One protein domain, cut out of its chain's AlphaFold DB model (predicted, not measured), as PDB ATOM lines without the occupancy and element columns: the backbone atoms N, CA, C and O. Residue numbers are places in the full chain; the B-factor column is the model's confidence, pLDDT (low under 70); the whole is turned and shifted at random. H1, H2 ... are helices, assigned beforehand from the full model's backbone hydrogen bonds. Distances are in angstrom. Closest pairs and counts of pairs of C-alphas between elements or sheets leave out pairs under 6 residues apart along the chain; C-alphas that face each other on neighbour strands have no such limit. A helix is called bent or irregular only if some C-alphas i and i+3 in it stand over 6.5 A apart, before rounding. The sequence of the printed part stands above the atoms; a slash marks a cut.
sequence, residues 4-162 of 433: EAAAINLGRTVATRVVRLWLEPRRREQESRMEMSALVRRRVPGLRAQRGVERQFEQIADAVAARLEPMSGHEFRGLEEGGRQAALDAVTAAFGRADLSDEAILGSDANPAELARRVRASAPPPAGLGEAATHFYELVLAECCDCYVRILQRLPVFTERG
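AT A GLANCE: This is residues 4 to 162 of the 433 residues of the protein "NACHT domain-containing protein" of Streptomyces antimycoticus (UniProt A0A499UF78). Three helices running the same way, H1, H4 and H7, make a bundle, and the long, kinked H3 runs the opposite way across H1, covering one side. H6 packs across H7 on the side away from H3, while H2 packs on H1 and H3 toward one end. The 159 printed residues hold eight named helices, H1 to H8 in chain order, and no named strand: all helix, compact, radius of gyration of the C-alphas 16.1 A, spans 49 by 33 by 26 A.

HOW THE PARTS SIT: Start at H1, residues 4 to 23. H2, residues 36 to 43, touches it at Leu 39 and Leu 23, C-alphas 7.0 A apart. H3, residues 47 to 73, forms a hairpin with H2 and touches H1 at a steep tilt of 45 degrees, opposite ways; the closest C-alphas, Gly 11 and Ala 61, are 4.3 A apart. H4, residues 81 to 97, touches H1 at a shallow tilt of 11 degrees, closest at Leu 10 and Thr 92, C-alphas 5.3 A apart. H7, residues 131 to 153, touches H4 closest at Ala 87 and Tyr 137, C-alphas 5.1 A apart. H6, residues 112 to 122, touches H7 at a steep tilt of 55 degrees, with the closest C-alphas, Pro 112 and Asp 146, 4.8 A apart. H5, residues 102 to 106, and H8, residues 156 to 162, are close but not clearly touching, with C-alphas 106 and 162 7.2 A apart. O i to N i+4 pairs are within hydrogen-bond range throughout, except in H3, 21 of 23.

IN THESE COORDINATES: Find C-alpha 4 at (170.611, 258.520, 212.584); H1 runs 28.4 A from there. H3 spans 39.3 A, with a kink of 25 degrees near residue 67, and is only just irregular, C-alphas 67 and 70 being 6.8 A apart. H4 spans 24.5 A and H7 33.3 A. H8 ends at C-alpha 162, (149.340, 238.833, 232.282).

THE WHOLE: The printed part has no cut; the link from H1 to H2 is long. Look for pLDDT under 70 at residues 22 to 36, 72 to 78, 156, 159 and 162.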
ATOM      1  N   GLU A   4     171.847 257.877 212.120       76.88
ATOM      2  CA  GLU A   4     170.611 258.520 212.584       76.88
ATOM      3  C   GLU A   4     169.364 257.964 211.869       76.88
ATOM      4  O   GLU A   4     168.386 257.571 212.505       76.88
ATOM      5  N   ALA A   5     169.417 257.822 210.540       79.62
ATOM      6  CA  ALA A   5     168.315 257.248 209.770       79.62
ATOM      7  C   ALA A   5     168.074 255.767 210.121       79.62
ATOM      8  O   ALA A   5     166.934 255.297 210.100       79.62
ATOM      9  N   ALA A   6     169.130 255.027 210.469       77.81
ATOM     10  CA  ALA A   6     169.022 253.638 210.913       77.81
ATOM     11  C   ALA A   6     168.407 253.508 212.310       77.81
ATOM     12  O   ALA A   6     167.550 252.651 212.515       77.81
ATOM     13  N   ALA A   7     168.779 254.389 213.243       78.38
ATOM     14  CA  ALA A   7     168.195 254.436 214.580       78.38
ATOM     15  C   ALA A   7     166.684 254.729 214.530       78.38
ATOM     16  O   ALA A   7     165.902 254.056 215.204       78.38
ATOM     17  N   ILE A   8     166.251 255.653 213.665       83.69
ATOM     18  CA  ILE A   8     164.827 255.948 213.437       83.69
ATOM     19  C   ILE A   8     164.091 254.732 212.858       83.69
ATOM     20  O   ILE A   8     162.991 254.389 213.303       83.69
ATOM     21  N   ASN A   9     164.685 254.034 211.886       84.12
ATOM     22  CA  ASN A   9     164.087 252.824 211.313       84.12
ATOM     23  C   ASN A   9     163.970 251.686 212.339       84.12
ATOM     24  O   ASN A   9     162.956 250.978 212.366       84.12
ATOM     25  N   LEU A  10     164.963 251.535 213.214       82.00
ATOM     26  CA  LEU A  10     164.938 250.575 214.310       82.00
ATOM     27  C   LEU A  10     163.854 250.931 215.338       82.00
ATOM     28  O   LEU A  10     163.030 250.078 215.676       82.00
ATOM     29  N   GLY A  11     163.770 252.201 215.750       81.25
ATOM     30  CA  GLY A  11     162.710 252.700 216.629       81.25
ATOM     31  C   GLY A  11     161.315 252.458 216.051       81.25
ATOM     32  O   GLY A  11     160.437 251.920 216.731       81.25
ATOM     33  N   ARG A  12     161.129 252.728 214.753       85.75
ATOM     34  CA  ARG A  12     159.888 252.415 214.030       85.75
ATOM     35  C   ARG A  12     159.591 250.920 214.027       85.75
ATOM     36  O   ARG A  12     158.433 250.539 214.188       85.75
ATOM     37  N   THR A  13     160.601 250.072 213.865       84.94
ATOM     38  CA  THR A  13     160.442 248.610 213.875       84.94
ATOM     39  C   THR A  13     159.983 248.116 215.247       84.94
ATOM     40  O   THR A  13     158.998 247.382 215.326       84.94
ATOM     41  N   VAL A  14     160.618 248.575 216.330       83.25
ATOM     42  CA  VAL A  14     160.231 248.248 217.714       83.25
ATOM     43  C   VAL A  14     158.803 248.717 218.004       83.25
ATOM     44  O   VAL A  14     157.970 247.914 218.429       83.25
ATOM     45  N   ALA A  15     158.482 249.978 217.696       82.56
ATOM     46  CA  ALA A  15     157.141 250.533 217.882       82.56
ATOM     47  C   ALA A  15     156.089 249.748 217.082       82.56
ATOM     48  O   ALA A  15     155.055 249.354 217.617       82.56
ATOM     49  N   THR A  16     156.384 249.432 215.819       83.62
ATOM     50  CA  THR A  16     155.484 248.658 214.953       83.62
ATOM     51  C   THR A  16     155.188 247.281 215.545       83.62
ATOM     52  O   THR A  16     154.041 246.836 215.526       83.62
ATOM     53  N   ARG A  17     156.195 246.601 216.103       81.69
ATOM     54  CA  ARG A  17     156.015 245.289 216.738       81.69
ATOM     55  C   ARG A  17     155.104 245.356 217.958       81.69
ATOM     56  O   ARG A  17     154.150 244.583 218.024       81.69
ATOM     57  N   VAL A  18     155.345 246.306 218.863       78.19
ATOM     58  CA  VAL A  18     154.513 246.521 220.060       78.19
ATOM     59  C   VAL A  18     153.050 246.750 219.677       78.19
ATOM     60  O   VAL A  18     152.132 246.161 220.245       78.19
ATOM     61  N   VAL A  19     152.824 247.595 218.674       75.06
ATOM     62  CA  VAL A  19     151.478 247.968 218.242       75.06
ATOM     63  C   VAL A  19     150.742 246.810 217.588       75.06
ATOM     64  O   VAL A  19     149.546 246.643 217.823       75.06
ATOM     65  N   ARG A  20     151.427 245.989 216.783       75.81
ATOM     66  CA  ARG A  20     150.792 244.808 216.184       75.81
ATOM     67  C   ARG A  20     150.251 243.873 217.260       75.81
ATOM     68  O   ARG A  20     149.107 243.454 217.154       75.81
ATOM     69  N   LEU A  21     151.001 243.639 218.334       73.50
ATOM     70  CA  LEU A  21     150.531 242.815 219.457       73.50
ATOM     71  C   LEU A  21     149.346 243.413 220.206       73.50
ATOM     72  O   LEU A  21     148.462 242.686 220.665       73.50
ATOM     73  N   TRP A  22     149.312 244.740 220.308       69.44
ATOM     74  CA  TRP A  22     148.181 245.449 220.887       69.44
ATOM     75  C   TRP A  22     146.913 245.318 220.030       69.44
ATOM     76  O   TRP A  22     145.821 245.113 220.562       69.44
ATOM     77  N   LEU A  23     147.053 245.412 218.704       68.88
ATOM     78  CA  LEU A  23     145.935 245.411 217.756       68.88
ATOM     79  C   LEU A  23     145.478 244.009 217.318       68.88
ATOM     80  O   LEU A  23     144.338 243.886 216.868       68.88
ATOM     81  N   GLU A  24     146.310 242.974 217.471       68.06
ATOM     82  CA  GLU A  24     145.996 241.576 217.148       68.06
ATOM     83  C   GLU A  24     145.583 240.782 218.405       68.06
ATOM     84  O   GLU A  24     146.422 240.227 219.119       68.06
ATOM     85  N   PRO A  25     144.281 240.660 218.719       57.12
ATOM     86  CA  PRO A  25     143.828 239.652 219.663       57.12
ATOM     87  C   PRO A  25     143.864 238.278 218.983       57.12
ATOM     88  O   PRO A  25     143.047 237.999 218.115       57.12
ATOM     89  N   ARG A  26     144.821 237.438 219.399       53.50
ATOM     90  CA  ARG A  26     144.996 236.014 219.047       53.50
ATOM     91  C   ARG A  26     144.771 235.642 217.568       53.50
ATOM     92  O   ARG A  26     143.654 235.422 217.111       53.50
ATOM     93  N   ARG A  27     145.890 235.327 216.904       51.41
ATOM     94  CA  ARG A  27     145.996 234.225 215.925       51.41
ATOM     95  C   ARG A  27     145.036 234.288 214.725       51.41
ATOM     96  O   ARG A  27     144.546 233.264 214.258       51.41
ATOM     97  N   ARG A  28     144.820 235.467 214.141       53.56
ATOM     98  CA  ARG A  28     144.371 235.532 212.743       53.56
ATOM     99  C   ARG A  28     145.597 235.606 211.849       53.56
ATOM    100  O   ARG A  28     146.136 236.682 211.623       53.56
ATOM    101  N   GLU A  29     146.025 234.462 211.316       50.47
ATOM    102  CA  GLU A  29     147.168 234.366 210.389       50.47
ATOM    103  C   GLU A  29     147.065 235.363 209.215       50.47
ATOM    104  O   GLU A  29     148.079 235.870 208.738       50.47
ATOM    105  N   GLN A  30     145.843 235.729 208.803       51.16
ATOM    106  CA  GLN A  30     145.585 236.734 207.764       51.16
ATOM    107  C   GLN A  30     145.893 238.184 208.176       51.16
ATOM    108  O   GLN A  30     146.196 238.997 207.306       51.16
ATOM    109  N   GLU A  31     145.821 238.530 209.462       52.19
ATOM    110  CA  GLU A  31     146.060 239.897 209.958       52.19
ATOM    111  C   GLU A  31     147.561 240.178 210.149       52.19
ATOM    112  O   GLU A  31     147.999 241.298 209.895       52.19
ATOM    113  N   SER A  32     148.363 239.130 210.388       54.41
ATOM    114  CA  SER A  32     149.827 239.223 210.541       54.41
ATOM    115  C   SER A  32     150.568 239.787 209.315       54.41
ATOM    116  O   SER A  32     151.675 240.321 209.430       54.41
ATOM    117  N   ARG A  33     149.951 239.690 208.126       59.66
ATOM    118  CA  ARG A  33     150.490 240.185 206.846       59.66
ATOM    119  C   ARG A  33     150.039 241.607 206.492       59.66
ATOM    120  O   ARG A  33     150.495 242.135 205.483       59.66
ATOM    121  N   MET A  34     149.153 242.230 207.275       65.00
ATOM    122  CA  MET A  34     148.637 243.571 206.973       65.00
ATOM    123  C   MET A  34     149.637 244.667 207.362       65.00
ATOM    124  O   MET A  34     150.341 244.583 208.373       65.00
ATOM    125  N   GLU A  35     149.692 245.738 206.568       69.75
ATOM    126  CA  GLU A  35     150.434 246.939 206.945       69.75
ATOM    127  C   GLU A  35     149.834 247.596 208.197       69.75
ATOM    128  O   GLU A  35     148.630 247.522 208.449       69.75
ATOM    129  N   MET A  36     150.677 248.269 208.983       69.44
ATOM    130  CA  MET A  36     150.275 248.898 210.246       69.44
ATOM    131  C   MET A  36     149.107 249.882 210.078       69.44
ATOM    132  O   MET A  36     148.144 249.860 210.842       69.44
ATOM    133  N   SER A  37     149.152 250.703 209.030       73.31
ATOM    134  CA  SER A  37     148.099 251.667 208.690       73.31
ATOM    135  C   SER A  37     146.751 250.986 208.402       73.31
ATOM    136  O   SER A  37     145.694 251.509 208.758       73.31
ATOM    137  N   ALA A  38     146.765 249.785 207.817       75.62
ATOM    138  CA  ALA A  38     145.566 248.988 207.573       75.62
ATOM    139  C   ALA A  38     144.989 248.402 208.875       75.62
ATOM    140  O   ALA A  38     143.769 248.408 209.060       75.62
ATOM    141  N   LEU A  39     145.849 247.970 209.807       73.44
ATOM    142  CA  LEU A  39     145.436 247.486 211.132       73.44
ATOM    143  C   LEU A  39     144.774 248.599 211.959       73.44
ATOM    144  O   LEU A  39     143.694 248.395 212.520       73.44
ATOM    145  N   VAL A  40     145.362 249.801 211.967       76.00
ATOM    146  CA  VAL A  40     144.801 250.972 212.665       76.00
ATOM    147  C   VAL A  40     143.447 251.367 212.079       76.00
ATOM    148  O   VAL A  40     142.484 251.542 212.829       76.00
ATOM    149  N   ARG A  41     143.324 251.436 210.745       78.62
ATOM    150  CA  ARG A  41     142.055 251.768 210.069       78.62
ATOM    151  C   ARG A  41     140.933 250.789 210.385       78.62
ATOM    152  O   ARG A  41     139.778 251.195 210.489       78.62
ATOM    153  N   ARG A  42     141.269 249.509 210.527       76.44
ATOM    154  CA  ARG A  42     140.300 248.449 210.808       76.44
ATOM    155  C   ARG A  42     139.828 248.447 212.262       76.44
ATOM    156  O   ARG A  42     138.693 248.049 212.519       76.44
ATOM    157  N   ARG A  43     140.678 248.857 213.210       73.75
ATOM    158  CA  ARG A  43     140.395 248.740 214.651       73.75
ATOM    159  C   ARG A  43     139.938 250.037 215.309       73.75
ATOM    160  O   ARG A  43     139.190 249.980 216.281       73.75
ATOM    161  N   VAL A  44     140.363 251.184 214.785       77.25
ATOM    162  CA  VAL A  44     140.073 252.498 215.363       77.25
ATOM    163  C   VAL A  44     138.993 253.199 214.531       77.25
ATOM    164  O   VAL A  44     139.249 253.565 213.379       77.25
ATOM    165  N   PRO A  45     137.777 253.403 215.073       75.69
ATOM    166  CA  PRO A  45     136.717 254.097 214.356       75.69
ATOM    167  C   PRO A  45     136.990 255.609 214.290       75.69
ATOM    168  O   PRO A  45     137.269 256.256 215.297       75.69
ATOM    169  N   GLY A  46     136.857 256.184 213.092       81.50
ATOM    170  CA  GLY A  46     136.952 257.628 212.855       81.50
ATOM    171  C   GLY A  46     138.360 258.138 212.515       81.50
ATOM    172  O   GLY A  46     139.357 257.796 213.147       81.50
ATOM    173  N   LEU A  47     138.438 259.039 211.529       80.94
ATOM    174  CA  LEU A  47     139.704 259.538 210.966       80.94
ATOM    175  C   LEU A  47     140.568 260.314 211.974       80.94
ATOM    176  O   LEU A  47     141.794 260.261 211.914       80.94
ATOM    177  N   ARG A  48     139.947 261.051 212.908       80.81
ATOM    178  CA  ARG A  48     140.684 261.810 213.935       80.81
ATOM    179  C   ARG A  48     141.373 260.889 214.941       80.81
ATOM    180  O   ARG A  48     142.517 261.152 215.294       80.81
ATOM    181  N   ALA A  49     140.695 259.823 215.363       76.75
ATOM    182  CA  ALA A  49     141.243 258.838 216.288       76.75
ATOM    183  C   ALA A  49     142.350 258.009 215.618       76.75
ATOM    184  O   ALA A  49     143.413 257.853 216.208       76.75
ATOM    185  N   GLN A  50     142.161 257.592 214.356       80.75
ATOM    186  CA  GLN A  50     143.197 256.911 213.561       80.75
ATOM    187  C   GLN A  50     144.488 257.735 213.486       80.75
ATOM    188  O   GLN A  50     145.545 257.263 213.892       80.75
ATOM    189  N   ARG A  51     144.387 259.011 213.089       83.25
ATOM    190  CA  ARG A  51     145.542 259.925 213.045       83.25
ATOM    191  C   ARG A  51     146.137 260.231 214.418       83.25
ATOM    192  O   ARG A  51     147.279 260.670 214.497       83.25
ATOM    193  N   GLY A  52     145.349 260.151 215.490       83.06
ATOM    194  CA  GLY A  52     145.844 260.328 216.858       83.06
ATOM    195  C   GLY A  52     146.725 259.156 217.279       83.06
ATOM    196  O   GLY A  52     147.825 259.364 217.776       83.06
ATOM    197  N   VAL A  53     146.260 257.942 216.992       79.38
ATOM    198  CA  VAL A  53     146.963 256.684 217.258       79.38
ATOM    199  C   VAL A  53     148.240 256.564 216.414       79.38
ATOM    200  O   VAL A  53     149.299 256.285 216.965       79.38
ATOM    201  N   GLU A  54     148.185 256.875 215.112       80.56
ATOM    202  CA  GLU A  54     149.374 256.906 214.238       80.56
ATOM    203  C   GLU A  54     150.454 257.866 214.769       80.56
ATOM    204  O   GLU A  54     151.615 257.480 214.885       80.56
ATOM    205  N   ARG A  55     150.065 259.076 215.199       85.06
ATOM    206  CA  ARG A  55     150.994 260.052 215.795       85.06
ATOM    207  C   ARG A  55     151.611 259.573 217.106       85.06
ATOM    208  O   ARG A  55     152.781 259.831 217.353       85.06
ATOM    209  N   GLN A  56     150.848 258.883 217.953       82.25
ATOM    210  CA  GLN A  56     151.398 258.305 219.182       82.25
ATOM    211  C   GLN A  56     152.444 257.225 218.884       82.25
ATOM    212  O   GLN A  56     153.416 257.098 219.621       82.25
ATOM    213  N   PHE A  57     152.289 256.469 217.797       79.88
ATOM    214  CA  PHE A  57     153.276 255.463 217.402       79.88
ATOM    215  C   PHE A  57     154.545 256.073 216.831       79.88
ATOM    216  O   PHE A  57     155.632 255.597 217.151       79.88
ATOM    217  N   GLU A  58     154.416 257.136 216.041       83.00
ATOM    218  CA  GLU A  58     155.563 257.936 215.604       83.00
ATOM    219  C   GLU A  58     156.314 258.498 216.817       83.00
ATOM    220  O   GLU A  58     157.516 258.297 216.925       83.00
ATOM    221  N   GLN A  59     155.606 259.040 217.814       86.06
ATOM    222  CA  GLN A  59     156.224 259.511 219.061       86.06
ATOM    223  C   GLN A  59     156.953 258.406 219.840       86.06
ATOM    224  O   GLN A  59     158.002 258.663 220.428       86.06
ATOM    225  N   ILE A  60     156.422 257.179 219.868       83.19
ATOM    226  CA  ILE A  60     157.104 256.035 220.496       83.19
ATOM    227  C   ILE A  60     158.361 255.661 219.701       83.19
ATOM    228  O   ILE A  60     159.402 255.412 220.304       83.19
ATOM    229  N   ALA A  61     158.279 255.631 218.369       83.94
ATOM    230  CA  ALA A  61     159.424 255.355 217.506       83.94
ATOM    231  C   ALA A  61     160.534 256.399 217.692       83.94
ATOM    232  O   ALA A  61     161.693 256.021 217.861       83.94
ATOM    233  N   ASP A  62     160.167 257.680 217.744       86.12
ATOM    234  CA  ASP A  62     161.082 258.797 217.980       86.12
ATOM    235  C   ASP A  62     161.703 258.719 219.382       86.12
ATOM    236  O   ASP A  62     162.904 258.913 219.541       86.12
ATOM    237  N   ALA A  63     160.921 258.359 220.407       85.94
ATOM    238  CA  ALA A  63     161.432 258.177 221.765       85.94
ATOM    239  C   ALA A  63     162.435 257.014 221.869       85.94
ATOM    240  O   ALA A  63     163.428 257.122 222.590       85.94
ATOM    241  N   VAL A  64     162.198 255.909 221.150       85.88
ATOM    242  CA  VAL A  64     163.154 254.794 221.062       85.88
ATOM    243  C   VAL A  64     164.408 255.228 220.299       85.88
ATOM    244  O   VAL A  64     165.510 254.958 220.764       85.88
ATOM    245  N   ALA A  65     164.275 255.948 219.182       85.81
ATOM    246  CA  ALA A  65     165.418 256.452 218.420       85.81
ATOM    247  C   ALA A  65     166.293 257.401 219.259       85.81
ATOM    248  O   ALA A  65     167.492 257.159 219.406       85.81
ATOM    249  N   ALA A  66     165.680 258.380 219.932       86.19
ATOM    250  CA  ALA A  66     166.358 259.309 220.837       86.19
ATOM    251  C   ALA A  66     167.049 258.600 222.018       86.19
ATOM    252  O   ALA A  66     168.046 259.082 222.554       86.19
ATOM    253  N   ARG A  67     166.541 257.432 222.437       83.94
ATOM    254  CA  ARG A  67     167.163 256.601 223.477       83.94
ATOM    255  C   ARG A  67     168.415 255.870 222.974       83.94
ATOM    256  O   ARG A  67     169.330 255.657 223.766       83.94
ATOM    257  N   LEU A  68     168.466 255.516 221.689       82.50
ATOM    258  CA  LEU A  68     169.577 254.795 221.051       82.50
ATOM    259  C   LEU A  68     170.675 255.729 220.502       82.50
ATOM    260  O   LEU A  68     171.829 255.320 220.360       82.50
ATOM    261  N   GLU A  69     170.349 256.993 220.222       79.69
ATOM    262  CA  GLU A  69     171.290 258.009 219.723       79.69
ATOM    263  C   GLU A  69     172.559 258.179 220.588       79.69
ATOM    264  O   GLU A  69     173.664 258.134 220.035       79.69
ATOM    265  N   PRO A  70     172.484 258.298 221.934       78.50
ATOM    266  CA  PRO A  70     173.672 258.477 222.771       78.50
ATOM    267  C   PRO A  70     174.651 257.299 222.694       78.50
ATOM    268  O   PRO A  70     175.866 257.512 222.734       78.50
ATOM    269  N   MET A  71     174.131 256.077 222.523       73.12
ATOM    270  CA  MET A  71     174.926 254.850 222.388       73.12
ATOM    271  C   MET A  71     175.751 254.852 221.099       73.12
ATOM    272  O   MET A  71     176.841 254.291 221.049       73.12
ATOM    273  N   SER A  72     175.260 255.539 220.066       64.81
ATOM    274  CA  SER A  72     175.940 255.661 218.776       64.81
ATOM    275  C   SER A  72     177.082 256.689 218.795       64.81
ATOM    276  O   SER A  72     177.950 256.644 217.923       64.81
ATOM    277  N   GLY A  73     177.099 257.615 219.767       62.25
ATOM    278  CA  GLY A  73     178.018 258.764 219.788       62.25
ATOM    279  C   GLY A  73     179.035 258.823 220.938       62.25
ATOM    280  O   GLY A  73     180.109 259.405 220.757       62.25
ATOM    281  N   HIS A  74     178.735 258.259 222.116       58.69
ATOM    282  CA  HIS A  74     179.586 258.425 223.309       58.69
ATOM    283  C   HIS A  74     180.505 257.227 223.602       58.69
ATOM    284  O   HIS A  74     181.676 257.450 223.898       58.69
ATOM    285  N   GLU A  75     180.030 255.984 223.464       57.03
ATOM    286  CA  GLU A  75     180.817 254.773 223.783       57.03
ATOM    287  C   GLU A  75     181.619 254.212 222.596       57.03
ATOM    288  O   GLU A  75     182.628 253.543 222.797       57.03
ATOM    289  N   PHE A  76     181.244 254.538 221.352       63.19
ATOM    290  CA  PHE A  76     181.809 253.920 220.141       63.19
ATOM    291  C   PHE A  76     182.408 254.929 219.145       63.19
ATOM    292  O   PHE A  76     182.352 254.726 217.932       63.19
ATOM    293  N   ARG A  77     183.031 256.015 219.633       62.09
ATOM    294  CA  ARG A  77     183.632 257.074 218.784       62.09
ATOM    295  C   ARG A  77     184.643 256.572 217.741       62.09
ATOM    296  O   ARG A  77     184.830 257.237 216.730       62.09
ATOM    297  N   GLY A  78     185.285 255.426 217.981       64.81
ATOM    298  CA  GLY A  78     186.247 254.803 217.062       64.81
ATOM    299  C   GLY A  78     185.641 253.849 216.025       64.81
ATOM    300  O   GLY A  78     186.370 253.356 215.172       64.81
ATOM    301  N   LEU A  79     184.336 253.561 216.090       76.00
ATOM    302  CA  LEU A  79     183.674 252.669 215.139       76.00
ATOM    303  C   LEU A  79     183.338 253.434 213.856       76.00
ATOM    304  O   LEU A  79     182.714 254.492 213.924       76.00
ATOM    305  N   GLU A  80     183.716 252.904 212.692       79.81
ATOM    306  CA  GLU A  80     183.373 253.506 211.402       79.81
ATOM    307  C   GLU A  80     181.853 253.601 211.206       79.81
ATOM    308  O   GLU A  80     181.094 252.724 211.627       79.81
ATOM    309  N   GLU A  81     181.405 254.653 210.518       78.38
ATOM    310  CA  GLU A  81     179.981 254.904 210.254       78.38
ATOM    311  C   GLU A  81     179.306 253.715 209.546       78.38
ATOM    312  O   GLU A  81     178.182 253.344 209.878       78.38
ATOM    313  N   GLY A  82     180.025 253.047 208.633       79.00
ATOM    314  CA  GLY A  82     179.545 251.835 207.964       79.00
ATOM    315  C   GLY A  82     179.339 250.650 208.916       79.00
ATOM    316  O   GLY A  82     178.366 249.913 208.772       79.00
ATOM    317  N   GLY A  83     180.203 250.496 209.926       80.56
ATOM    318  CA  GLY A  83     180.077 249.457 210.952       80.56
ATOM    319  C   GLY A  83     178.900 249.702 211.900       80.56
ATOM    320  O   GLY A  83     178.181 248.763 212.241       80.56
ATOM    321  N   ARG A  84     178.651 250.967 212.268       83.31
ATOM    322  CA  ARG A  84     177.468 251.369 213.054       83.31
ATOM    323  C   ARG A  84     176.176 251.098 212.295       83.31
ATOM    324  O   ARG A  84     175.268 250.470 212.835       83.31
ATOM    325  N   GLN A  85     176.123 251.515 211.033       83.81
ATOM    326  CA  GLN A  85     174.981 251.281 210.154       83.81
ATOM    327  C   GLN A  85     174.681 249.782 210.013       83.81
ATOM    328  O   GLN A  85     173.548 249.359 210.231       83.81
ATOM    329  N   ALA A  86     175.702 248.967 209.729       85.44
ATOM    330  CA  ALA A  86     175.548 247.523 209.569       85.44
ATOM    331  C   ALA A  86     175.032 246.833 210.843       85.44
ATOM    332  O   ALA A  86     174.197 245.933 210.760       85.44
ATOM    333  N   ALA A  87     175.490 247.264 212.022       86.62
ATOM    334  CA  ALA A  87     175.002 246.747 213.296       86.62
ATOM    335  C   ALA A  87     173.531 247.125 213.550       86.62
ATOM    336  O   ALA A  87     172.741 246.256 213.912       86.62
ATOM    337  N   LEU A  88     173.128 248.379 213.308       86.50
ATOM    338  CA  LEU A  88     171.734 248.826 213.468       86.50
ATOM    339  C   LEU A  88     170.779 248.127 212.489       86.50
ATOM    340  O   LEU A  88     169.681 247.710 212.873       86.50
ATOM    341  N   ASP A  89     171.209 247.938 211.242       87.06
ATOM    342  CA  ASP A  89     170.450 247.194 210.236       87.06
ATOM    343  C   ASP A  89     170.318 245.713 210.630       87.06
ATOM    344  O   ASP A  89     169.245 245.118 210.488       87.06
ATOM    345  N   ALA A  90     171.372 245.125 211.207       87.94
ATOM    346  CA  ALA A  90     171.334 243.768 211.740       87.94
ATOM    347  C   ALA A  90     170.365 243.636 212.926       87.94
ATOM    348  O   ALA A  90     169.589 242.680 212.962       87.94
ATOM    349  N   VAL A  91     170.344 244.594 213.865       89.19
ATOM    350  CA  VAL A  91     169.370 244.607 214.975       89.19
ATOM    351  C   VAL A  91     167.943 244.727 214.434       89.19
ATOM    352  O   VAL A  91     167.045 244.003 214.867       89.19
ATOM    353  N   THR A  92     167.733 245.591 213.439       88.88
ATOM    354  CA  THR A  92     166.432 245.760 212.777       88.88
ATOM    355  C   THR A  92     165.965 244.448 212.142       88.88
ATOM    356  O   THR A  92     164.819 244.028 212.330       88.88
ATOM    357  N   ALA A  93     166.861 243.743 211.448       87.19
ATOM    358  CA  ALA A  93     166.578 242.432 210.875       87.19
ATOM    359  C   ALA A  93     166.304 241.364 211.952       87.19
ATOM    360  O   ALA A  93     165.393 240.549 211.779       87.19
ATOM    361  N   ALA A  94     167.039 241.385 213.068       87.31
ATOM    362  CA  ALA A  94     166.844 240.479 214.198       87.31
ATOM    363  C   ALA A  94     165.447 240.650 214.818       87.31
ATOM    364  O   ALA A  94     164.694 239.683 214.914       87.31
ATOM    365  N   PHE A  95     165.031 241.884 215.120       84.50
ATOM    366  CA  PHE A  95     163.673 242.196 215.593       84.50
ATOM    367  C   PHE A  95     162.580 241.885 214.553       84.50
ATOM    368  O   PHE A  95     161.446 241.521 214.894       84.50
ATOM    369  N   GLY A  96     162.905 241.989 213.263       82.00
ATOM    370  CA  GLY A  96     162.030 241.602 212.155       82.00
ATOM    371  C   GLY A  96     161.797 240.089 212.033       82.00
ATOM    372  O   GLY A  96     160.770 239.674 211.493       82.00
ATOM    373  N   ARG A  97     162.693 239.255 212.569       80.56
ATOM    374  CA  ARG A  97     162.596 237.781 212.518       80.56
ATOM    375  C   ARG A  97     162.259 237.134 213.858       80.56
ATOM    376  O   ARG A  97     161.745 236.021 213.861       80.56
ATOM    377  N   ALA A  98     162.539 237.816 214.962       83.31
ATOM    378  CA  ALA A  98     162.294 237.318 216.305       83.31
ATOM    379  C   ALA A  98     160.815 236.991 216.552       83.31
ATOM    380  O   ALA A  98     159.919 237.743 216.151       83.31
ATOM    381  N   ASP A  99     160.580 235.896 217.277       79.44
ATOM    382  CA  ASP A  99     159.281 235.610 217.874       79.44
ATOM    383  C   ASP A  99     159.083 236.508 219.099       79.44
ATOM    384  O   ASP A  99     159.646 236.280 220.170       79.44
ATOM    385  N   LEU A 100     158.304 237.569 218.900       79.69
ATOM    386  CA  LEU A 100     157.939 238.541 219.928       79.69
ATOM    387  C   LEU A 100     156.467 238.392 220.344       79.69
ATOM    388  O   LEU A 100     155.870 239.354 220.824       79.69
ATOM    389  N   SER A 101     155.869 237.218 220.113       76.06
ATOM    390  CA  SER A 101     154.480 236.919 220.471       76.06
ATOM    391  C   SER A 101     154.218 237.028 221.977       76.06
ATOM    392  O   SER A 101     155.131 236.880 222.786       76.06
ATOM    393  N   ASP A 102     152.957 237.226 222.373       73.88
ATOM    394  CA  ASP A 102     152.574 237.254 223.794       73.88
ATOM    395  C   ASP A 102     153.041 236.007 224.553       73.88
ATOM    396  O   ASP A 102     153.518 236.116 225.675       73.88
ATOM    397  N   GLU A 103     152.922 234.830 223.932       74.19
ATOM    398  CA  GLU A 103     153.338 233.550 224.511       74.19
ATOM    399  C   GLU A 103     154.851 233.522 224.742       74.19
ATOM    400  O   GLU A 103     155.314 233.144 225.818       74.19
ATOM    401  N   ALA A 104     155.633 234.016 223.777       76.50
ATOM    402  CA  ALA A 104     157.070 234.145 223.940       76.50
ATOM    403  C   ALA A 104     157.431 235.128 225.065       76.50
ATOM    404  O   ALA A 104     158.305 234.814 225.873       76.50
ATOM    405  N   ILE A 105     156.762 236.280 225.154       82.31
ATOM    406  CA  ILE A 105     157.054 237.285 226.184       82.31
ATOM    407  C   ILE A 105     156.652 236.794 227.580       82.31
ATOM    408  O   ILE A 105     157.471 236.859 228.500       82.31
ATOM    409  N   LEU A 106     155.442 236.257 227.740       80.50
ATOM    410  CA  LEU A 106     154.943 235.726 229.012       80.50
ATOM    411  C   LEU A 106     155.732 234.490 229.465       80.50
ATOM    412  O   LEU A 106     156.044 234.368 230.646       80.50
ATOM    413  N   GLY A 107     156.147 233.624 228.536       77.44
ATOM    414  CA  GLY A 107     157.035 232.493 228.827       77.44
ATOM    415  C   GLY A 107     158.454 232.899 229.250       77.44
ATOM    416  O   GLY A 107     159.193 232.073 229.770       77.44
ATOM    417  N   SER A 108     158.840 234.163 229.044       78.06
ATOM    418  CA  SER A 108     160.090 234.752 229.556       78.06
ATOM    419  C   SER A 108     159.876 235.673 230.761       78.06
ATOM    420  O   SER A 108     160.743 236.490 231.067       78.06
ATOM    421  N   ASP A 109     158.701 235.605 231.393       79.50
ATOM    422  CA  ASP A 109     158.281 236.462 232.511       79.50
ATOM    423  C   ASP A 109     158.390 237.963 232.211       79.50
ATOM    424  O   ASP A 109     158.616 238.785 233.100       79.50
ATOM    425  N   ALA A 110     158.257 238.328 230.932       83.50
ATOM    426  CA  ALA A 110     158.507 239.676 230.438       83.50
ATOM    427  C   ALA A 110     159.857 240.246 230.918       83.50
ATOM    428  O   ALA A 110     159.959 241.434 231.219       83.50
ATOM    429  N   ASN A 111     160.892 239.407 231.010       87.56
ATOM    430  CA  ASN A 111     162.231 239.822 231.405       87.56
ATOM    431  C   ASN A 111     163.035 240.288 230.171       87.56
ATOM    432  O   ASN A 111     163.305 239.476 229.277       87.56
ATOM    433  N   PRO A 112     163.486 241.559 230.117       87.12
ATOM    434  CA  PRO A 112     164.263 242.086 228.994       87.12
ATOM    435  C   PRO A 112     165.529 241.289 228.660       87.12
ATOM    436  O   PRO A 112     165.871 241.130 227.488       87.12
ATOM    437  N   ALA A 113     166.226 240.764 229.673       89.31
ATOM    438  CA  ALA A 113     167.487 240.052 229.493       89.31
ATOM    439  C   ALA A 113     167.285 238.633 228.936       89.31
ATOM    440  O   ALA A 113     168.086 238.168 228.121       89.31
ATOM    441  N   GLU A 114     166.216 237.947 229.352       88.12
ATOM    442  CA  GLU A 114     165.820 236.652 228.778       88.12
ATOM    443  C   GLU A 114     165.355 236.820 227.329       88.12
ATOM    444  O   GLU A 114     165.772 236.065 226.448       88.12
ATOM    445  N   LEU A 115     164.572 237.869 227.050       87.75
ATOM    446  CA  LEU A 115     164.165 238.202 225.689       87.75
ATOM    447  C   LEU A 115     165.382 238.466 224.794       87.75
ATOM    448  O   LEU A 115     165.510 237.853 223.736       87.75
ATOM    449  N   ALA A 116     166.325 239.298 225.243       89.19
ATOM    450  CA  ALA A 116     167.541 239.589 224.490       89.19
ATOM    451  C   ALA A 116     168.389 238.334 224.224       89.19
ATOM    452  O   ALA A 116     168.994 238.224 223.158       89.19
ATOM    453  N   ARG A 117     168.436 237.373 225.159       88.00
ATOM    454  CA  ARG A 117     169.100 236.074 224.942       88.00
ATOM    455  C   ARG A 117     168.392 235.239 223.878       88.00
ATOM    456  O   ARG A 117     169.053 234.706 222.991       88.00
ATOM    457  N   ARG A 118     167.061 235.159 223.917       86.06
ATOM    458  CA  ARG A 118     166.267 234.408 222.927       86.06
ATOM    459  C   ARG A 118     166.351 235.015 221.527       86.06
ATOM    460  O   ARG A 118     166.496 234.286 220.544       86.06
ATOM    461  N   VAL A 119     166.312 236.343 221.425       87.31
ATOM    462  CA  VAL A 119     166.481 237.038 220.142       87.31
ATOM    463  C   VAL A 119     167.886 236.797 219.587       87.31
ATOM    464  O   VAL A 119     168.013 236.463 218.416       87.31
ATOM    465  N   ARG A 120     168.937 236.833 220.418       88.19
ATOM    466  CA  ARG A 120     170.304 236.481 219.983       88.19
ATOM    467  C   ARG A 120     170.437 235.037 219.516       88.19
ATOM    468  O   ARG A 120     171.105 234.784 218.522       88.19
ATOM    469  N   ALA A 121     169.793 234.100 220.207       86.31
ATOM    470  CA  ALA A 121     169.823 232.691 219.824       86.31
ATOM    471  C   ALA A 121     169.163 232.441 218.454       86.31
ATOM    472  O   ALA A 121     169.592 231.558 217.717       86.31
ATOM    473  N   SER A 122     168.138 233.224 218.101       83.44
ATOM    474  CA  SER A 122     167.437 233.121 216.811       83.44
ATOM    475  C   SER A 122     168.042 233.992 215.703       83.44
ATOM    476  O   SER A 122     167.900 233.671 214.523       83.44
ATOM    477  N   ALA A 123     168.737 235.070 216.063       82.19
ATOM    478  CA  ALA A 123     169.421 235.985 215.158       82.19
ATOM    479  C   ALA A 123     170.807 236.352 215.732       82.19
ATOM    480  O   ALA A 123     170.959 237.395 216.381       82.19
ATOM    481  N   PRO A 124     171.825 235.493 215.524       83.00
ATOM    482  CA  PRO A 124     173.191 235.800 215.934       83.00
ATOM    483  C   PRO A 124     173.757 236.979 215.122       83.00
ATOM    484  O   PRO A 124     173.256 237.268 214.028       83.00
ATOM    485  N   PRO A 125     174.799 237.664 215.629       83.19
ATOM    486  CA  PRO A 125     175.442 238.746 214.895       83.19
ATOM    487  C   PRO A 125     175.950 238.252 213.521       83.19
ATOM    488  O   PRO A 125     176.503 237.153 213.434       83.19
ATOM    489  N   PRO A 126     175.767 239.033 212.439       83.38
ATOM    490  CA  PRO A 126     176.253 238.686 211.108       83.38
ATOM    491  C   PRO A 126     177.749 238.344 211.071       83.38
ATOM    492  O   PRO A 126     178.583 239.092 211.587       83.38
ATOM    493  N   ALA A 127     178.096 237.251 210.384       75.00
ATOM    494  CA  ALA A 127     179.482 236.883 210.109       75.00
ATOM    495  C   ALA A 127     180.114 237.931 209.174       75.00
ATOM    496  O   ALA A 127     179.838 237.948 207.976       75.00
ATOM    497  N   GLY A 128     180.901 238.850 209.736       77.38
ATOM    498  CA  GLY A 128     181.494 239.984 209.013       77.38
ATOM    499  C   GLY A 128     181.497 241.300 209.793       77.38
ATOM    500  O   GLY A 128     182.174 242.241 209.386       77.38
ATOM    501  N   LEU A 129     180.787 241.378 210.924       82.38
ATOM    502  CA  LEU A 129     180.945 242.487 211.865       82.38
ATOM    503  C   LEU A 129     182.285 242.362 212.601       82.38
ATOM    504  O   LEU A 129     182.622 241.300 213.120       82.38
ATOM    505  N   GLY A 130     183.045 243.457 212.672       84.38
ATOM    506  CA  GLY A 130     184.222 243.533 213.541       84.38
ATOM    507  C   GLY A 130     183.844 243.414 215.023       84.38
ATOM    508  O   GLY A 130     182.675 243.542 215.390       84.38
ATOM    509  N   GLU A 131     184.830 243.214 215.895       83.88
ATOM    510  CA  GLU A 131     184.616 243.020 217.339       83.88
ATOM    511  C   GLU A 131     183.851 244.194 217.983       83.88
ATOM    512  O   GLU A 131     182.833 243.995 218.644       83.88
ATOM    513  N   ALA A 132     184.253 245.433 217.678       84.38
ATOM    514  CA  ALA A 132     183.573 246.635 218.163       84.38
ATOM    515  C   ALA A 132     182.132 246.775 217.628       84.38
ATOM    516  O   ALA A 132     181.239 247.202 218.358       84.38
ATOM    517  N   ALA A 133     181.885 246.387 216.371       84.38
ATOM    518  CA  ALA A 133     180.549 246.431 215.767       84.38
ATOM    519  C   ALA A 133     179.628 245.333 216.329       84.38
ATOM    520  O   ALA A 133     178.426 245.541 216.478       84.38
ATOM    521  N   THR A 134     180.204 244.183 216.684       88.31
ATOM    522  CA  THR A 134     179.503 243.073 217.339       88.31
ATOM    523  C   THR A 134     179.101 243.450 218.761       88.31
ATOM    524  O   THR A 134     177.949 243.258 219.141       88.31
ATOM    525  N   HIS A 135     180.003 244.068 219.527       87.06
ATOM    526  CA  HIS A 135     179.675 244.555 220.865       87.06
ATOM    527  C   HIS A 135     178.578 245.635 220.832       87.06
ATOM    528  O   HIS A 135     177.627 245.589 221.612       87.06
ATOM    529  N   PHE A 136     178.654 246.556 219.866       87.19
ATOM    530  CA  PHE A 136     177.612 247.557 219.640       87.19
ATOM    531  C   PHE A 136     176.257 246.922 219.276       87.19
ATOM    532  O   PHE A 136     175.233 247.307 219.840       87.19
ATOM    533  N   TYR A 137     176.239 245.902 218.408       89.12
ATOM    534  CA  TYR A 137     175.034 245.122 218.099       89.12
ATOM    535  C   TYR A 137     174.394 244.529 219.364       89.12
ATOM    536  O   TYR A 137     173.189 244.669 219.564       89.12
ATOM    537  N   GLU A 138     175.182 243.894 220.236       89.19
ATOM    538  CA  GLU A 138     174.663 243.248 221.447       89.19
ATOM    539  C   GLU A 138     174.043 244.237 222.438       89.19
ATOM    540  O   GLU A 138     172.980 243.950 222.998       89.19
ATOM    541  N   LEU A 139     174.680 245.394 222.634       88.94
ATOM    542  CA  LEU A 139     174.177 246.448 223.516       88.94
ATOM    543  C   LEU A 139     172.892 247.069 222.971       88.94
ATOM    544  O   LEU A 139     171.899 247.161 223.693       88.94
ATOM    545  N   VAL A 140     172.876 247.444 221.689       88.69
ATOM    546  CA  VAL A 140     171.688 248.038 221.062       88.69
ATOM    547  C   VAL A 140     170.528 247.046 221.047       88.69
ATOM    548  O   VAL A 140     169.391 247.423 221.326       88.69
ATOM    549  N   LEU A 141     170.793 245.767 220.777       90.19
ATOM    550  CA  LEU A 141     169.774 244.724 220.818       90.19
ATOM    551  C   LEU A 141     169.181 244.564 222.226       90.19
ATOM    552  O   LEU A 141     167.961 244.433 222.359       90.19
ATOM    553  N   ALA A 142     170.018 244.581 223.267       90.12
ATOM    554  CA  ALA A 142     169.568 244.499 224.654       90.12
ATOM    555  C   ALA A 142     168.704 245.710 225.049       90.12
ATOM    556  O   ALA A 142     167.614 245.519 225.587       90.12
ATOM    557  N   GLU A 143     169.127 246.929 224.707       90.38
ATOM    558  CA  GLU A 143     168.345 248.148 224.968       90.38
ATOM    559  C   GLU A 143     167.033 248.175 224.175       90.38
ATOM    560  O   GLU A 143     165.998 248.582 224.702       90.38
ATOM    561  N   CYS A 144     167.020 247.672 222.936       89.88
ATOM    562  CA  CYS A 144     165.781 247.521 222.173       89.88
ATOM    563  C   CYS A 144     164.818 246.534 222.846       89.88
ATOM    564  O   CYS A 144     163.612 246.781 222.859       89.88
ATOM    565  N   CYS A 145     165.321 245.436 223.423       90.06
ATOM    566  CA  CYS A 145     164.497 244.475 224.163       90.06
ATOM    567  C   CYS A 145     163.930 245.093 225.449       90.06
ATOM    568  O   CYS A 145     162.759 244.880 225.759       90.06
ATOM    569  N   ASP A 146     164.723 245.889 226.167       89.94
ATOM    570  CA  ASP A 146     164.270 246.630 227.348       89.94
ATOM    571  C   ASP A 146     163.195 247.665 226.994       89.94
ATOM    572  O   ASP A 146     162.110 247.648 227.583       89.94
ATOM    573  N   CYS A 147     163.426 248.485 225.964       88.56
ATOM    574  CA  CYS A 147     162.432 249.434 225.465       88.56
ATOM    575  C   CYS A 147     161.136 248.719 225.074       88.56
ATOM    576  O   CYS A 147     160.050 249.115 225.496       88.56
ATOM    577  N   TYR A 148     161.250 247.634 224.310       88.00
ATOM    578  CA  TYR A 148     160.118 246.838 223.860       88.00
ATOM    579  C   TYR A 148     159.265 246.325 225.027       88.00
ATOM    580  O   TYR A 148     158.059 246.574 225.068       88.00
ATOM    581  N   VAL A 149     159.892 245.666 226.008       87.38
ATOM    582  CA  VAL A 149     159.207 245.129 227.191       87.38
ATOM    583  C   VAL A 149     158.567 246.244 228.016       87.38
ATOM    584  O   VAL A 149     157.409 246.118 228.410       87.38
ATOM    585  N   ARG A 150     159.270 247.359 228.254       86.75
ATOM    586  CA  ARG A 150     158.732 248.479 229.046       86.75
ATOM    587  C   ARG A 150     157.538 249.146 228.384       86.75
ATOM    588  O   ARG A 150     156.602 249.535 229.081       86.75
ATOM    589  N   ILE A 151     157.568 249.313 227.062       85.12
ATOM    590  CA  ILE A 151     156.424 249.865 226.332       85.12
ATOM    591  C   ILE A 151     155.262 248.874 226.422       85.12
ATOM    592  O   ILE A 151     154.153 249.279 226.763       85.12
ATOM    593  N   LEU A 152     155.520 247.582 226.201       82.50
ATOM    594  CA  LEU A 152     154.503 246.535 226.253       82.50
ATOM    595  C   LEU A 152     153.824 246.446 227.632       82.50
ATOM    596  O   LEU A 152     152.599 246.429 227.702       82.50
ATOM    597  N   GLN A 153     154.590 246.490 228.725       81.56
ATOM    598  CA  GLN A 153     154.075 246.470 230.104       81.56
ATOM    599  C   GLN A 153     153.197 247.679 230.459       81.56
ATOM    600  O   GLN A 153     152.390 247.606 231.382       81.56
ATOM    601  N   ARG A 154     153.340 248.799 229.742       82.31
ATOM    602  CA  ARG A 154     152.510 249.997 229.935       82.31
ATOM    603  C   ARG A 154     151.198 249.944 229.153       82.31
ATOM    604  O   ARG A 154     150.350 250.815 229.346       82.31
ATOM    605  N   LEU A 155     151.013 248.955 228.275       77.81
ATOM    606  CA  LEU A 155     149.785 248.805 227.502       77.81
ATOM    607  C   LEU A 155     148.714 248.047 228.306       77.81
ATOM    608  O   LEU A 155     148.983 246.942 228.774       77.81
ATOM    609  N   PRO A 156     147.467 248.558 228.393       69.88
ATOM    610  CA  PRO A 156     146.394 247.928 229.177       69.88
ATOM    611  C   PRO A 156     146.120 246.460 228.814       69.88
ATOM    612  O   PRO A 156     145.873 245.630 229.684       69.88
ATOM    613  N   VAL A 157     146.220 246.129 227.524       70.69
ATOM    614  CA  VAL A 157     145.969 244.776 226.998       70.69
ATOM    615  C   VAL A 157     146.990 243.763 227.519       70.69
ATOM    616  O   VAL A 157     146.653 242.597 227.712       70.69
ATOM    617  N   PHE A 158     148.231 244.188 227.771       70.56
ATOM    618  CA  PHE A 158     149.259 243.304 228.313       70.56
ATOM    619  C   PHE A 158     148.976 242.955 229.779       70.56
ATOM    620  O   PHE A 158     149.130 241.802 230.172       70.56
ATOM    621  N   THR A 159     148.473 243.910 230.566       68.81
ATOM    622  CA  THR A 159     148.082 243.686 231.965       68.81
ATOM    623  C   THR A 159     146.943 242.673 232.085       68.81
ATOM    624  O   THR A 159     147.026 241.750 232.892       68.81
ATOM    625  N   GLU A 160     145.901 242.788 231.255       70.75
ATOM    626  CA  GLU A 160     144.783 241.831 231.239       70.75
ATOM    627  C   GLU A 160     145.247 240.410 230.880       70.75
ATOM    628  O   GLU A 160     144.844 239.433 231.517       70.75
ATOM    629  N   ARG A 161     146.140 240.292 229.890       71.62
ATOM    630  CA  ARG A 161     146.718 239.007 229.466       71.62
ATOM    631  C   ARG A 161     147.649 238.417 230.531       71.62
ATOM    632  O   ARG A 161     147.577 237.220 230.793       71.62
ATOM    633  N   GLY A 162     148.463 239.247 231.186       68.00
ATOM    634  CA  GLY A 162     149.340 238.833 232.282       68.00
ATOM    635  C   GLY A 162     148.568 238.289 233.487       68.00
ATOM    636  O   GLY A 162     148.976 237.290 234.071       68.00
TER     637      GLY A 162